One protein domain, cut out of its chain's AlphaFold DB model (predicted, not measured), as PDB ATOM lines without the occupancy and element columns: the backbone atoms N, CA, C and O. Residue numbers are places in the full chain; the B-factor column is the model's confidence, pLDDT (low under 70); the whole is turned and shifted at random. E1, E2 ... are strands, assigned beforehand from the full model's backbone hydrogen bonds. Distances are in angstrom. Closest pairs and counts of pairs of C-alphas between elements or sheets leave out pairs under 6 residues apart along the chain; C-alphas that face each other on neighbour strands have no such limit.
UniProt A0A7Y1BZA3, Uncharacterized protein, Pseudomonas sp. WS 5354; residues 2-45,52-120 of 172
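What this domain is: This is residues 2 to 45 and 52 to 120 of the 172 residues of an uncharacterized protein of Pseudomonas sp. WS 5354 (UniProt A0A7Y1BZA3). Two sheets of strands, E3-E4-E8 and E7-E6-E5-E9, are joined where E7 bends into E8, and they come close to each other where E4 passes E6. The small hairpin of E1 and E2 lies at one end of the domain, where residues 6 to 11 stick out, and the turn of the long hairpin of E5 and E6 lies at the other end. The printed part has 113 residues, with nine named strands, E1 to E9 in that order along the chain, and no named helix; the class is all strand. Both larger sheets are mixed, while E1 and E2 form an antiparallel sheet of two. The whole is loose, with a radius of gyration of the C-alphas of 17.8 A, and flat, spanning 55 by 40 by 22 A.

Where its parts are: E1 is residues 4 to 7, beginning at C-alpha 4 (276.017, 430.374, 291.480), and E2 is residues 10 to 13. E3, residues 16 to 24, is 25.8 A long, and E4, residues 32 to 42, is 32.7 A. E5, residues 53 to 66, is the longest at 39.1 A and begins at C-alpha 53 (277.991, 421.012, 273.945). E6, residues 71 to 81, is 31.3 A long. E7 is residues 87 to 91 and E8 residues 93 to 97. E9, residues 106 to 112, is 20.1 A long and ends at C-alpha 112 (279.569, 400.460, 276.027).

How they stand to each other: The sheet E7-E6-E5-E9 is strongly twisted, and E7 and E9 are its edge strands. E5, E6 and E7 form a meander, each strand the antiparallel neighbour of the one before. E5 and E6 form a hairpin, with N 62 and O 75 at 2.8 A; E6 and E7 form another, with N 88 and O 80 at 2.9 A. E9 is parallel to E5, with N 55 and O 107 at 2.8 A. E7 runs on into E8 at 65 degrees. E8 is parallel to E4, with N 42 and O 96 at 2.8 A. E3 and E4 form a hairpin, with N 19 and O 37 at 2.8 A. Between the sheets, the closest C-alphas of E4 and E6 are those of Ser 33 and Ile 75, 6.0 A apart. E3 and E9 are apart. E1 and E2 form a hairpin, with N 5 and O 12 at 2.8 A, and E2 runs on into E3 at 59 degrees.

The domain as a whole: The two C-alphas farthest apart are those of Gly 9 and Tyr 69, 55.8 A. Residues 46 to 51 are not printed, and C-alphas 45 and 52 are 16.9 A apart across this cut. Of the links that are printed whole, E3 to E4 and E8 to E9 are short and the others tight. The mean pLDDT of the printed part is 90.4, and no printed residue is under 70.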
ATOM      1  N   PRO A   2     272.556 424.960 289.889       81.69
ATOM      2  CA  PRO A   2     272.878 426.383 289.895       81.69
ATOM      3  C   PRO A   2     274.365 426.607 289.581       81.69
ATOM      4  O   PRO A   2     275.222 425.898 290.104       81.69
ATOM      5  N   LEU A   3     274.668 427.587 288.721       83.06
ATOM      6  CA  LEU A   3     276.048 428.015 288.440       83.06
ATOM      7  C   LEU A   3     276.618 428.889 289.565       83.06
ATOM      8  O   LEU A   3     277.835 428.914 289.756       83.06
ATOM      9  N   THR A   4     275.729 429.551 290.306       85.56
ATOM     10  CA  THR A   4     276.017 430.374 291.480       85.56
ATOM     11  C   THR A   4     274.910 430.150 292.508       85.56
ATOM     12  O   THR A   4     273.732 430.105 292.150       85.56
ATOM     13  N   GLU A   5     275.273 430.005 293.778       86.00
ATOM     14  CA  GLU A   5     274.344 429.844 294.895       86.00
ATOM     15  C   GLU A   5     274.729 430.817 296.017       86.00
ATOM     16  O   GLU A   5     275.866 430.814 296.481       86.00
ATOM     17  N   ASN A   6     273.788 431.645 296.473       84.19
ATOM     18  CA  ASN A   6     274.010 432.526 297.619       84.19
ATOM     19  C   ASN A   6     273.470 431.859 298.888       84.19
ATOM     20  O   ASN A   6     272.269 431.608 298.993       84.19
ATOM     21  N   LYS A   7     274.343 431.598 299.866       80.19
ATOM     22  CA  LYS A   7     273.979 431.053 301.182       80.19
ATOM     23  C   LYS A   7     274.593 431.898 302.290       80.19
ATOM     24  O   LYS A   7     275.804 432.082 302.324       80.19
ATOM     25  N   LEU A   8     273.751 432.390 303.205       79.69
ATOM     26  CA  LEU A   8     274.162 433.127 304.415       79.69
ATOM     27  C   LEU A   8     275.116 434.314 304.140       79.69
ATOM     28  O   LEU A   8     276.032 434.568 304.912       79.69
ATOM     29  N   GLY A   9     274.919 435.031 303.029       82.81
ATOM     30  CA  GLY A   9     275.764 436.171 302.642       82.81
ATOM     31  C   GLY A   9     277.058 435.807 301.903       82.81
ATOM     32  O   GLY A   9     277.755 436.704 301.440       82.81
ATOM     33  N   CYS A  10     277.351 434.517 301.719       83.75
ATOM     34  CA  CYS A  10     278.457 434.037 300.892       83.75
ATOM     35  C   CYS A  10     277.944 433.584 299.519       83.75
ATOM     36  O   CYS A  10     276.970 432.831 299.427       83.75
ATOM     37  N   SER A  11     278.621 434.017 298.452       86.38
ATOM     38  CA  SER A  11     278.359 433.539 297.093       86.38
ATOM     39  C   SER A  11     279.253 432.341 296.785       86.38
ATOM     40  O   SER A  11     280.478 432.456 296.783       86.38
ATOM     41  N   ALA A  12     278.645 431.181 296.563       88.31
ATOM     42  CA  ALA A  12     279.322 429.980 296.105       88.31
ATOM     43  C   ALA A  12     279.189 429.871 294.586       88.31
ATOM     44  O   ALA A  12     278.095 429.993 294.034       88.31
ATOM     45  N   VAL A  13     280.303 429.609 293.912       90.31
ATOM     46  CA  VAL A  13     280.366 429.508 292.454       90.31
ATOM     47  C   VAL A  13     280.724 428.075 292.071       90.31
ATOM     48  O   VAL A  13     281.618 427.459 292.655       90.31
ATOM     49  N   LEU A  14     280.015 427.517 291.091       89.62
ATOM     50  CA  LEU A  14     280.242 426.147 290.652       89.62
ATOM     51  C   LEU A  14     281.581 426.040 289.907       89.62
ATOM     52  O   LEU A  14     281.688 426.499 288.774       89.62
ATOM     53  N   HIS A  15     282.580 425.414 290.526       91.94
ATOM     54  CA  HIS A  15     283.930 425.264 289.964       91.94
ATOM     55  C   HIS A  15     284.094 424.014 289.081       91.94
ATOM     56  O   HIS A  15     284.812 424.018 288.082       91.94
ATOM     57  N   SER A  16     283.432 422.915 289.437       92.75
ATOM     58  CA  SER A  16     283.532 421.663 288.688       92.75
ATOM     59  C   SER A  16     282.319 420.773 288.902       92.75
ATOM     60  O   SER A  16     281.756 420.742 289.995       92.75
ATOM     61  N   LEU A  17     281.984 419.984 287.887       91.88
ATOM     62  CA  LEU A  17     280.981 418.931 287.946       91.88
ATOM     63  C   LEU A  17     281.665 417.569 287.800       91.88
ATOM     64  O   LEU A  17     282.361 417.319 286.817       91.88
ATOM     65  N   LYS A  18     281.422 416.669 288.752       94.62
ATOM     66  CA  LYS A  18     281.855 415.272 288.689       94.62
ATOM     67  C   LYS A  18     280.624 414.379 288.587       94.62
ATOM     68  O   LYS A  18     279.812 414.344 289.506       94.62
ATOM     69  N   LEU A  19     280.498 413.665 287.476       94.00
ATOM     70  CA  LEU A  19     279.459 412.665 287.265       94.00
ATOM     71  C   LEU A  19     280.034 411.279 287.548       94.00
ATOM     72  O   LEU A  19     281.076 410.913 287.001       94.00
ATOM     73  N   THR A  20     279.343 410.516 288.388       95.19
ATOM     74  CA  THR A  20     279.679 409.119 288.673       95.19
ATOM     75  C   THR A  20     278.975 408.214 287.676       95.19
ATOM     76  O   THR A  20     277.754 408.253 287.543       95.19
ATOM     77  N   ILE A  21     279.755 407.391 286.983       94.38
ATOM     78  CA  ILE A  21     279.284 406.348 286.080       94.38
ATOM     79  C   ILE A  21     279.404 405.034 286.845       94.38
ATOM     80  O   ILE A  21     280.505 404.518 287.030       94.38
ATOM     81  N   GLU A  22     278.279 404.517 287.325       94.31
ATOM     82  CA  GLU A  22     278.233 403.231 288.015       94.31
ATOM     83  C   GLU A  22     278.000 402.103 287.011       94.31
ATOM     84  O   GLU A  22     277.026 402.098 286.259       94.31
ATOM     85  N   GLY A  23     278.910 401.135 287.003       93.50
ATOM     86  CA  GLY A  23     278.760 399.894 286.272       93.50
ATOM     87  C   GLY A  23     278.397 398.760 287.225       93.50
ATOM     88  O   GLY A  23     279.059 398.564 288.243       93.50
ATOM     89  N   ARG A  24     277.396 397.960 286.854       93.06
ATOM     90  CA  ARG A  24     276.967 396.767 287.594       93.06
ATOM     91  C   ARG A  24     277.046 395.533 286.701       93.06
ATOM     92  O   ARG A  24     276.462 395.529 285.622       93.06
ATOM     93  N   TRP A  25     277.754 394.494 287.146       90.19
ATOM     94  CA  TRP A  25     277.929 393.238 286.390       90.19
ATOM     95  C   TRP A  25     277.339 392.007 287.081       90.19
ATOM     96  O   TRP A  25     277.478 390.895 286.577       90.19
ATOM     97  N   GLY A  26     276.690 392.188 288.228       86.94
ATOM     98  CA  GLY A  26     276.066 391.103 288.969       86.94
ATOM     99  C   GLY A  26     275.033 391.593 289.988       86.94
ATOM    100  O   GLY A  26     274.848 392.801 290.175       86.94
ATOM    101  N   PRO A  27     274.330 390.658 290.647       82.69
ATOM    102  CA  PRO A  27     273.237 390.986 291.557       82.69
ATOM    103  C   PRO A  27     273.724 391.550 292.901       82.69
ATOM    104  O   PRO A  27     273.067 392.437 293.446       82.69
ATOM    105  N   GLY A  28     274.869 391.089 293.409       82.62
ATOM    106  CA  GLY A  28     275.485 391.575 294.648       82.62
ATOM    107  C   GLY A  28     275.943 393.037 294.591       82.62
ATOM    108  O   GLY A  28     276.247 393.568 293.521       82.62
ATOM    109  N   ARG A  29     276.000 393.702 295.754       82.38
ATOM    110  CA  ARG A  29     276.474 395.100 295.866       82.38
ATOM    111  C   ARG A  29     277.960 395.214 295.521       82.38
ATOM    112  O   ARG A  29     278.390 396.205 294.950       82.38
ATOM    113  N   GLU A  30     278.720 394.172 295.817       84.50
ATOM    114  CA  GLU A  30     280.126 393.968 295.481       84.50
ATOM    115  C   GLU A  30     280.382 393.792 293.974       84.50
ATOM    116  O   GLU A  30     281.520 393.918 293.525       84.50
ATOM    117  N   HIS A  31     279.335 393.558 293.176       90.31
ATOM    118  CA  HIS A  31     279.407 393.487 291.714       90.31
ATOM    119  C   HIS A  31     279.142 394.844 291.049       90.31
ATOM    120  O   HIS A  31     278.524 394.918 289.979       90.31
ATOM    121  N   THR A  32     279.590 395.911 291.712       93.19
ATOM    122  CA  THR A  32     279.519 397.292 291.236       93.19
ATOM    123  C   THR A  32     280.893 397.955 291.288       93.19
ATOM    124  O   THR A  32     281.736 397.646 292.131       93.19
ATOM    125  N   SER A  33     281.148 398.859 290.349       94.12
ATOM    126  CA  SER A  33     282.338 399.705 290.335       94.12
ATOM    127  C   SER A  33     282.048 400.980 289.561       94.12
ATOM    128  O   SER A  33     281.032 401.102 288.876       94.12
ATOM    129  N   GLN A  34     282.907 401.974 289.751       95.00
ATOM    130  CA  GLN A  34     282.636 403.339 289.334       95.00
ATOM    131  C   GLN A  34     283.762 403.873 288.463       95.00
ATOM    132  O   GLN A  34     284.933 403.560 288.670       95.00
ATOM    133  N   GLU A  35     283.374 404.723 287.527       95.75
ATOM    134  CA  GLU A  35     284.245 405.594 286.752       95.75
ATOM    135  C   GLU A  35     283.678 407.015 286.806       95.75
ATOM    136  O   GLU A  35     282.531 407.227 287.214       95.75
ATOM    137  N   PHE A  36     284.470 408.008 286.417       94.69
ATOM    138  CA  PHE A  36     284.064 409.402 286.522       94.69
ATOM    139  C   PHE A  36     284.165 410.153 285.199       94.69
ATOM    140  O   PHE A  36     285.137 410.032 284.455       94.69
ATOM    141  N   ALA A  37     283.180 411.017 284.956       95.44
ATOM    142  CA  ALA A  37     283.293 412.106 283.998       95.44
ATOM    143  C   ALA A  37     283.442 413.426 284.760       95.44
ATOM    144  O   ALA A  37     282.637 413.723 285.642       95.44
ATOM    145  N   THR A  38     284.476 414.209 284.446       94.75
ATOM    146  CA  THR A  38     284.785 415.446 285.187       94.75
ATOM    147  C   THR A  38     284.814 416.655 284.266       94.75
ATOM    148  O   THR A  38     285.566 416.693 283.296       94.75
ATOM    149  N   PHE A  39     284.032 417.672 284.602       93.31
ATOM    150  CA  PHE A  39     283.959 418.931 283.878       93.31
ATOM    151  C   PHE A  39     284.468 420.057 284.770       93.31
ATOM    152  O   PHE A  39     283.948 420.271 285.863       93.31
ATOM    153  N   SER A  40     285.491 420.766 284.307       93.12
ATOM    154  CA  SER A  40     285.950 422.011 284.934       93.12
ATOM    155  C   SER A  40     285.157 423.179 284.366       93.12
ATOM    156  O   SER A  40     284.862 423.180 283.172       93.12
ATOM    157  N   ILE A  41     284.802 424.149 285.201       92.38
ATOM    158  CA  ILE A  41     284.083 425.345 284.769       92.38
ATOM    159  C   ILE A  41     285.037 426.522 284.894       92.38
ATOM    160  O   ILE A  41     285.524 426.803 285.986       92.38
ATOM    161  N   SER A  42     285.326 427.162 283.764       89.81
ATOM    162  CA  SER A  42     286.137 428.373 283.704       89.81
ATOM    163  C   SER A  42     285.255 429.616 283.741       89.81
ATOM    164  O   SER A  42     284.162 429.627 283.167       89.81
ATOM    165  N   ASP A  43     285.771 430.657 284.386       88.25
ATOM    166  CA  ASP A  43     285.207 432.006 284.367       88.25
ATOM    167  C   ASP A  43     285.796 432.857 283.222       88.25
ATOM    168  O   ASP A  43     285.372 433.993 283.018       88.25
ATOM    169  N   ASP A  44     286.746 432.308 282.453       84.94
ATOM    170  CA  ASP A  44     287.281 432.958 281.256       84.94
ATOM    171  C   ASP A  44     286.176 433.157 280.217       84.94
ATOM    172  O   ASP A  44     285.390 432.241 279.949       84.94
ATOM    173  N   THR A  45     286.169 434.321 279.572       78.56
ATOM    174  CA  THR A  45     285.216 434.626 278.503       78.56
ATOM    175  C   THR A  45     285.474 433.729 277.301       78.56
ATOM    176  O   THR A  45     286.591 433.672 276.777       78.56
ATOM    177  N   SER A  52     274.916 423.933 271.906       70.56
ATOM    178  CA  SER A  52     274.795 422.697 272.695       70.56
ATOM    179  C   SER A  52     276.101 421.899 272.653       70.56
ATOM    180  O   SER A  52     276.554 421.477 271.588       70.56
ATOM    181  N   GLN A  53     276.710 421.699 273.822       83.56
ATOM    182  CA  GLN A  53     277.991 421.012 273.945       83.56
ATOM    183  C   GLN A  53     277.752 419.522 274.164       83.56
ATOM    184  O   GLN A  53     277.201 419.106 275.186       83.56
ATOM    185  N   VAL A  54     278.163 418.711 273.191       89.81
ATOM    186  CA  VAL A  54     278.002 417.257 273.236       89.81
ATOM    187  C   VAL A  54     279.349 416.601 273.500       89.81
ATOM    188  O   VAL A  54     280.245 416.624 272.660       89.81
ATOM    189  N   PHE A  55     279.459 415.946 274.647       91.56
ATOM    190  CA  PHE A  55     280.588 415.105 275.008       91.56
ATOM    191  C   PHE A  55     280.227 413.659 274.708       91.56
ATOM    192  O   PHE A  55     279.228 413.141 275.204       91.56
ATOM    193  N   LYS A  56     281.038 412.999 273.887       94.56
ATOM    194  CA  LYS A  56     280.883 411.577 273.588       94.56
ATOM    195  C   LYS A  56     281.949 410.786 274.328       94.56
ATOM    196  O   LYS A  56     283.095 411.221 274.432       94.56
ATOM    197  N   GLY A  57     281.568 409.625 274.835       95.25
ATOM    198  CA  GLY A  57     282.474 408.700 275.489       95.25
ATOM    199  C   GLY A  57     282.108 407.251 275.216       95.25
ATOM    200  O   GLY A  57     280.968 406.918 274.877       95.25
ATOM    201  N   GLN A  58     283.093 406.383 275.385       95.81
ATOM    202  CA  GLN A  58     282.909 404.944 275.356       95.81
ATOM    203  C   GLN A  58     283.507 404.336 276.618       95.81
ATOM    204  O   GLN A  58     284.631 404.650 277.012       95.81
ATOM    205  N   CYS A  59     282.720 403.487 277.263       95.75
ATOM    206  CA  CYS A  59     283.125 402.682 278.397       95.75
ATOM    207  C   CYS A  59     283.427 401.264 277.927       95.75
ATOM    208  O   CYS A  59     282.669 400.685 277.155       95.75
ATOM    209  N   GLN A  60     284.509 400.686 278.426       95.75
ATOM    210  CA  GLN A  60     284.849 399.286 278.225       95.75
ATOM    211  C   GLN A  60     284.944 398.602 279.580       95.75
ATOM    212  O   GLN A  60     285.469 399.172 280.540       95.75
ATOM    213  N   TRP A  61     284.446 397.373 279.658       96.94
ATOM    214  CA  TRP A  61     284.674 396.537 280.822       96.94
ATOM    215  C   TRP A  61     286.086 395.975 280.784       96.94
ATOM    216  O   TRP A  61     286.463 395.244 279.871       96.94
ATOM    217  N   LEU A  62     286.857 396.311 281.809       97.06
ATOM    218  CA  LEU A  62     288.066 395.584 282.136       97.06
ATOM    219  C   LEU A  62     287.743 394.504 283.161       97.06
ATOM    220  O   LEU A  62     286.918 394.731 284.042       97.06
ATOM    221  N   PHE A  63     288.427 393.367 283.109       96.94
ATOM    222  CA  PHE A  63     288.248 392.292 284.083       96.94
ATOM    223  C   PHE A  63     289.571 391.845 284.705       96.94
ATOM    224  O   PHE A  63     290.651 391.920 284.114       96.94
ATOM    225  N   ARG A  64     289.495 391.367 285.946       95.62
ATOM    226  CA  ARG A  64     290.605 390.716 286.653       95.62
ATOM    227  C   ARG A  64     290.066 389.747 287.694       95.62
ATOM    228  O   ARG A  64     288.894 389.802 288.047       95.62
ATOM    229  N   THR A  65     290.947 388.915 288.239       95.31
ATOM    230  CA  THR A  65     290.626 388.146 289.449       95.31
ATOM    231  C   THR A  65     290.970 388.940 290.709       95.31
ATOM    232  O   THR A  65     291.927 389.720 290.713       95.31
ATOM    233  N   MET A  66     290.241 388.697 291.795       92.06
ATOM    234  CA  MET A  66     290.432 389.334 293.093       92.06
ATOM    235  C   MET A  66     290.440 388.307 294.230       92.06
ATOM    236  O   MET A  66     289.696 387.327 294.213       92.06
ATOM    237  N   GLY A  67     291.280 388.560 295.237       88.88
ATOM    238  CA  GLY A  67     291.369 387.737 296.444       88.88
ATOM    239  C   GLY A  67     291.996 386.350 296.231       88.88
ATOM    240  O   GLY A  67     292.380 385.999 295.112       88.88
ATOM    241  N   PRO A  68     292.113 385.552 297.309       88.00
ATOM    242  CA  PRO A  68     292.713 384.212 297.269       88.00
ATOM    243  C   PRO A  68     291.879 383.207 296.459       88.00
ATOM    244  O   PRO A  68     292.418 382.280 295.866       88.00
ATOM    245  N   TYR A  69     290.569 383.437 296.373       89.44
ATOM    246  CA  TYR A  69     289.630 382.613 295.610       89.44
ATOM    247  C   TYR A  69     289.510 383.022 294.135       89.44
ATOM    248  O   TYR A  69     288.755 382.405 293.391       89.44
ATOM    249  N   ARG A  70     290.259 384.048 293.701       94.31
ATOM    250  CA  ARG A  70     290.349 384.482 292.300       94.31
ATOM    251  C   ARG A  70     288.978 384.793 291.671       94.31
ATOM    252  O   ARG A  70     288.735 384.431 290.527       94.31
ATOM    253  N   TYR A  71     288.103 385.500 292.386       93.50
ATOM    254  CA  TYR A  71     286.802 385.919 291.848       93.50
ATOM    255  C   TYR A  71     286.959 386.954 290.735       93.50
ATOM    256  O   TYR A  71     287.758 387.882 290.872       93.50
ATOM    257  N   ILE A  72     286.184 386.831 289.661       94.69
ATOM    258  CA  ILE A  72     286.117 387.833 288.599       94.69
ATOM    259  C   ILE A  72     285.459 389.103 289.131       94.69
ATOM    260  O   ILE A  72     284.327 389.097 289.609       94.69
ATOM    261  N   VAL A  73     286.170 390.213 288.972       94.88
ATOM    262  CA  VAL A  73     285.641 391.562 289.161       94.88
ATOM    263  C   VAL A  73     285.816 392.358 287.882       94.88
ATOM    264  O   VAL A  73     286.793 392.154 287.152       94.88
ATOM    265  N   LYS A  74     284.887 393.286 287.635       96.38
ATOM    266  CA  LYS A  74     284.951 394.187 286.488       96.38
ATOM    267  C   LYS A  74     285.199 395.631 286.910       96.38
ATOM    268  O   LYS A  74     284.817 396.063 287.996       96.38
ATOM    269  N   ILE A  75     285.872 396.372 286.042       95.44
ATOM    270  CA  ILE A  75     286.220 397.779 286.221       95.44
ATOM    271  C   ILE A  75     285.796 398.509 284.945       95.44
ATOM    272  O   ILE A  75     286.315 398.172 283.878       95.44
ATOM    273  N   PRO A  76     284.866 399.477 284.997       95.94
ATOM    274  CA  PRO A  76     284.565 400.299 283.846       95.94
ATOM    275  C   PRO A  76     285.756 401.219 283.598       95.94
ATOM    276  O   PRO A  76     286.235 401.897 284.502       95.94
ATOM    277  N   LYS A  77     286.236 401.247 282.360       95.31
ATOM    278  CA  LYS A  77     287.191 402.244 281.884       95.31
ATOM    279  C   LYS A  77     286.492 403.076 280.830       95.31
ATOM    280  O   LYS A  77     286.237 402.584 279.733       95.31
ATOM    281  N   CYS A  78     286.196 404.327 281.155       95.50
ATOM    282  CA  CYS A  78     285.499 405.229 280.249       95.50
ATOM    283  C   CYS A  78     286.452 406.290 279.701       95.50
ATOM    284  O   CYS A  78     287.157 406.974 280.445       95.50
ATOM    285  N   ARG A  79     286.483 406.430 278.376       95.69
ATOM    286  CA  ARG A  79     287.324 407.405 277.677       95.69
ATOM    287  C   ARG A  79     286.487 408.286 276.776       95.69
ATOM    288  O   ARG A  79     285.408 407.894 276.332       95.69
ATOM    289  N   ALA A  80     286.976 409.501 276.556       95.31
ATOM    290  CA  ALA A  80     286.347 410.393 275.602       95.31
ATOM    291  C   ALA A  80     286.516 409.856 274.177       95.31
ATOM    292  O   ALA A  80     287.496 409.171 273.878       95.31
ATOM    293  N   LEU A  81     285.557 410.180 273.317       94.00
ATOM    294  CA  LEU A  81     285.662 409.949 271.884       94.00
ATOM    295  C   LEU A  81     286.038 411.253 271.185       94.00
ATOM    296  O   LEU A  81     285.508 412.317 271.525       94.00
ATOM    297  N   ASN A  82     286.922 411.159 270.196       87.31
ATOM    298  CA  ASN A  82     287.206 412.270 269.295       87.31
ATOM    299  C   ASN A  82     286.039 412.481 268.301       87.31
ATOM    300  O   ASN A  82     285.027 411.772 268.320       87.31
ATOM    301  N   THR A  83     286.174 413.459 267.402       85.38
ATOM    302  CA  THR A  83     285.155 413.770 266.381       85.38
ATOM    303  C   THR A  83     284.892 412.624 265.404       85.38
ATOM    304  O   THR A  83     283.775 412.508 264.904       85.38
ATOM    305  N   ASN A  84     285.888 411.768 265.173       87.31
ATOM    306  CA  ASN A  84     285.804 410.607 264.286       87.31
ATOM    307  C   ASN A  84     285.202 409.378 264.988       87.31
ATOM    308  O   ASN A  84     284.865 408.398 264.330       87.31
ATOM    309  N   GLY A  85     285.016 409.440 266.311       85.00
ATOM    310  CA  GLY A  85     284.523 408.332 267.125       85.00
ATOM    311  C   GLY A  85     285.616 407.416 267.676       85.00
ATOM    312  O   GLY A  85     285.278 406.388 268.258       85.00
ATOM    313  N   ASP A  86     286.896 407.778 267.548       89.31
ATOM    314  CA  ASP A  86     287.997 406.998 268.116       89.31
ATOM    315  C   ASP A  86     288.177 407.293 269.604       89.31
ATOM    316  O   ASP A  86     287.991 408.421 270.074       89.31
ATOM    317  N   MET A  87     288.602 406.270 270.344       91.12
ATOM    318  CA  MET A  87     288.927 406.383 271.762       91.12
ATOM    319  C   MET A  87     290.163 407.250 271.987       91.12
ATOM    320  O   MET A  87     291.255 406.973 271.489       91.12
ATOM    321  N   GLU A  88     290.017 408.262 272.832       92.12
ATOM    322  CA  GLU A  88     291.127 409.097 273.265       92.12
ATOM    323  C   GLU A  88     291.773 408.559 274.545       92.12
ATOM    324  O   GLU A  88     291.185 407.821 275.336       92.12
ATOM    325  N   LYS A  89     293.012 408.984 274.813       89.56
ATOM    326  CA  LYS A  89     293.679 408.654 276.082       89.56
ATOM    327  C   LYS A  89     293.051 409.380 277.273       89.56
ATOM    328  O   LYS A  89     293.171 408.903 278.401       89.56
ATOM    329  N   ARG A  90     292.392 410.522 277.061       90.88
ATOM    330  CA  ARG A  90     291.801 411.321 278.144       90.88
ATOM    331  C   ARG A  90     290.508 410.703 278.682       90.88
ATOM    332  O   ARG A  90     289.794 409.989 277.980       90.88
ATOM    333  N   MET A  91     290.215 410.994 279.946       92.06
ATOM    334  CA  MET A  91     288.927 410.656 280.552       92.06
ATOM    335  C   MET A  91     287.799 411.480 279.926       92.06
ATOM    336  O   MET A  91     288.030 412.505 279.277       92.06
ATOM    337  N   ILE A  92     286.571 411.025 280.152       92.31
ATOM    338  CA  ILE A  92     285.374 411.763 279.767       92.31
ATOM    339  C   ILE A  92     285.312 413.063 280.565       92.31
ATOM    340  O   ILE A  92     285.496 413.077 281.782       92.31
ATOM    341  N   GLY A  93     285.035 414.158 279.868       91.06
ATOM    342  CA  GLY A  93     284.989 415.472 280.480       91.06
ATOM    343  C   GLY A  93     285.624 416.541 279.616       91.06
ATOM    344  O   GLY A  93     285.939 416.313 278.445       91.06
ATOM    345  N   GLY A  94     285.824 417.708 280.212       88.81
ATOM    346  CA  GLY A  94     286.427 418.844 279.535       88.81
ATOM    347  C   GLY A  94     286.322 420.129 280.338       88.81
ATOM    348  O   GLY A  94     285.957 420.133 281.516       88.81
ATOM    349  N   ARG A  95     286.669 421.230 279.680       90.06
ATOM    350  CA  ARG A  95     286.452 422.576 280.195       90.06
ATOM    351  C   ARG A  95     285.161 423.124 279.598       90.06
ATOM    352  O   ARG A  95     284.952 423.019 278.395       90.06
ATOM    353  N   LEU A  96     284.314 423.662 280.460       89.69
ATOM    354  CA  LEU A  96     283.100 424.395 280.131       89.69
ATOM    355  C   LEU A  96     283.336 425.857 280.516       89.69
ATOM    356  O   LEU A  96     283.996 426.111 281.522       89.69
ATOM    357  N   HIS A  97     282.799 426.806 279.760       88.88
ATOM    358  CA  HIS A  97     282.865 428.224 280.119       88.88
ATOM    359  C   HIS A  97     281.544 428.662 280.745       88.88
ATOM    360  O   HIS A  97     280.480 428.330 280.222       88.88
ATOM    361  N   ARG A  98     281.589 429.356 281.887       88.69
ATOM    362  CA  ARG A  98     280.381 429.693 282.658       88.69
ATOM    363  C   ARG A  98     279.399 430.553 281.864       88.69
ATOM    364  O   ARG A  98     278.197 430.311 281.945       88.69
ATOM    365  N   ASP A  99     279.908 431.506 281.090       85.50
ATOM    366  CA  ASP A  99     279.133 432.381 280.198       85.50
ATOM    367  C   ASP A  99     278.348 431.604 279.125       85.50
ATOM    368  O   ASP A  99     277.270 432.030 278.719       85.50
ATOM    369  N   GLN A 100     278.828 430.424 278.726       82.88
ATOM    370  CA  GLN A 100     278.155 429.529 277.783       82.88
ATOM    371  C   GLN A 100     277.168 428.558 278.439       82.88
ATOM    372  O   GLN A 100     276.462 427.848 277.723       82.88
ATOM    373  N   LEU A 101     277.141 428.453 279.772       85.69
ATOM    374  CA  LEU A 101     276.276 427.510 280.494       85.69
ATOM    375  C   LEU A 101     274.915 428.103 280.867       85.69
ATOM    376  O   LEU A 101     273.978 427.343 281.109       85.69
ATOM    377  N   ALA A 102     274.801 429.433 280.921       77.50
ATOM    378  CA  ALA A 102     273.515 430.096 281.084       77.50
ATOM    379  C   ALA A 102     272.625 429.746 279.877       77.50
ATOM    380  O   ALA A 102     273.015 429.952 278.731       77.50
ATOM    381  N   ASP A 103     271.470 429.133 280.142       74.06
ATOM    382  CA  ASP A 103     270.470 428.725 279.143       74.06
ATOM    383  C   ASP A 103     270.928 427.693 278.095       74.06
ATOM    384  O   ASP A 103     270.281 427.510 277.062       74.06
ATOM    385  N   SER A 104     272.007 426.950 278.367       81.94
ATOM    386  CA  SER A 104     272.486 425.887 277.480       81.94
ATOM    387  C   SER A 104     272.350 424.489 278.084       81.94
ATOM    388  O   SER A 104     272.191 424.289 279.288       81.94
ATOM    389  N   THR A 105     272.387 423.478 277.214       86.00
ATOM    390  CA  THR A 105     272.400 422.067 277.612       86.00
ATOM    391  C   THR A 105     273.739 421.440 277.258       86.00
ATOM    392  O   THR A 105     274.113 421.365 276.081       86.00
ATOM    393  N   VAL A 106     274.415 420.919 278.282       88.00
ATOM    394  CA  VAL A 106     275.575 420.035 278.145       88.00
ATOM    395  C   VAL A 106     275.083 418.593 278.109       88.00
ATOM    396  O   VAL A 106     274.438 418.123 279.048       88.00
ATOM    397  N   LYS A 107     275.384 417.876 277.026       91.44
ATOM    398  CA  LYS A 107     274.962 416.487 276.826       91.44
ATOM    399  C   LYS A 107     276.159 415.552 276.913       91.44
ATOM    400  O   LYS A 107     277.116 415.705 276.161       91.44
ATOM    401  N   LEU A 108     276.072 414.541 277.773       92.31
ATOM    402  CA  LEU A 108     277.006 413.419 277.800       92.31
ATOM    403  C   LEU A 108     276.358 412.198 277.137       92.31
ATOM    404  O   LEU A 108     275.296 411.751 277.558       92.31
ATOM    405  N   VAL A 109     276.996 411.661 276.099       94.06
ATOM    406  CA  VAL A 109     276.568 410.448 275.392       94.06
ATOM    407  C   VAL A 109     277.588 409.349 275.651       94.06
ATOM    408  O   VAL A 109     278.751 409.483 275.274       94.06
ATOM    409  N   LEU A 110     277.142 408.264 276.281       94.62
ATOM    410  CA  LEU A 110     277.969 407.105 276.600       94.62
ATOM    411  C   LEU A 110     277.577 405.916 275.729       94.62
ATOM    412  O   LEU A 110     276.396 405.642 275.526       94.62
ATOM    413  N   SER A 111     278.582 405.192 275.258       95.00
ATOM    414  CA  SER A 111     278.434 403.864 274.664       95.00
ATOM    415  C   SER A 111     279.208 402.839 275.490       95.00
ATOM    416  O   SER A 111     280.124 403.207 276.227       95.00
ATOM    417  N   VAL A 112     278.849 401.561 275.376       94.25
ATOM    418  CA  VAL A 112     279.569 400.460 276.027       94.25
ATOM    419  C   VAL A 112     280.162 399.559 274.949       94.25
ATOM    420  O   VAL A 112     279.455 399.131 274.037       94.25
ATOM    421  N   ALA A 113     281.465 399.301 275.033       94.12
ATOM    422  CA  ALA A 113     282.165 398.394 274.138       94.12
ATOM    423  C   ALA A 113     281.663 396.956 274.326       94.12
ATOM    424  O   ALA A 113     281.361 396.529 275.441       94.12
ATOM    425  N   LYS A 114     281.584 396.206 273.222       92.62
ATOM    426  CA  LYS A 114     281.122 394.810 273.231       92.62
ATOM    427  C   LYS A 114     282.168 393.851 273.795       92.62
ATOM    428  O   LYS A 114     281.808 392.872 274.437       92.62
ATOM    429  N   GLU A 115     283.443 394.117 273.518       92.56
ATOM    430  CA  GLU A 115     284.553 393.287 273.981       92.56
ATOM    431  C   GLU A 115     285.103 393.789 275.311       92.56
ATOM    432  O   GLU A 115     285.305 394.989 275.515       92.56
ATOM    433  N   GLU A 116     285.394 392.840 276.195       95.81
ATOM    434  CA  GLU A 116     286.053 393.091 277.468       95.81
ATOM    435  C   GLU A 116     287.534 392.730 277.396       95.81
ATOM    436  O   GLU A 116     287.934 391.806 276.679       95.81
ATOM    437  N   GLU A 117     288.343 393.419 278.196       96.50
ATOM    438  CA  GLU A 117     289.796 393.249 278.201       96.50
ATOM    439  C   GLU A 117     290.360 392.995 279.602       96.50
ATOM    440  O   GLU A 117     289.808 393.454 280.606       96.50
ATOM    441  N   PRO A 118     291.501 392.299 279.711       97.31
ATOM    442  CA  PRO A 118     292.230 392.220 280.964       97.31
ATOM    443  C   PRO A 118     292.577 393.608 281.514       97.31
ATOM    444  O   PRO A 118     293.169 394.438 280.829       97.31
ATOM    445  N   ALA A 119     292.292 393.845 282.795       96.06
ATOM    446  CA  ALA A 119     292.654 395.102 283.454       96.06
ATOM    447  C   ALA A 119     294.173 395.295 283.599       96.06
ATOM    448  O   ALA A 119     294.648 396.413 283.790       96.06
ATOM    449  N   VAL A 120     294.926 394.195 283.553       94.69
ATOM    450  CA  VAL A 120     296.383 394.162 283.672       94.69
ATOM    451  C   VAL A 120     296.923 393.325 282.520       94.69
ATOM    452  O   VAL A 120     296.475 392.192 282.318       94.69
TER     453      VAL A 120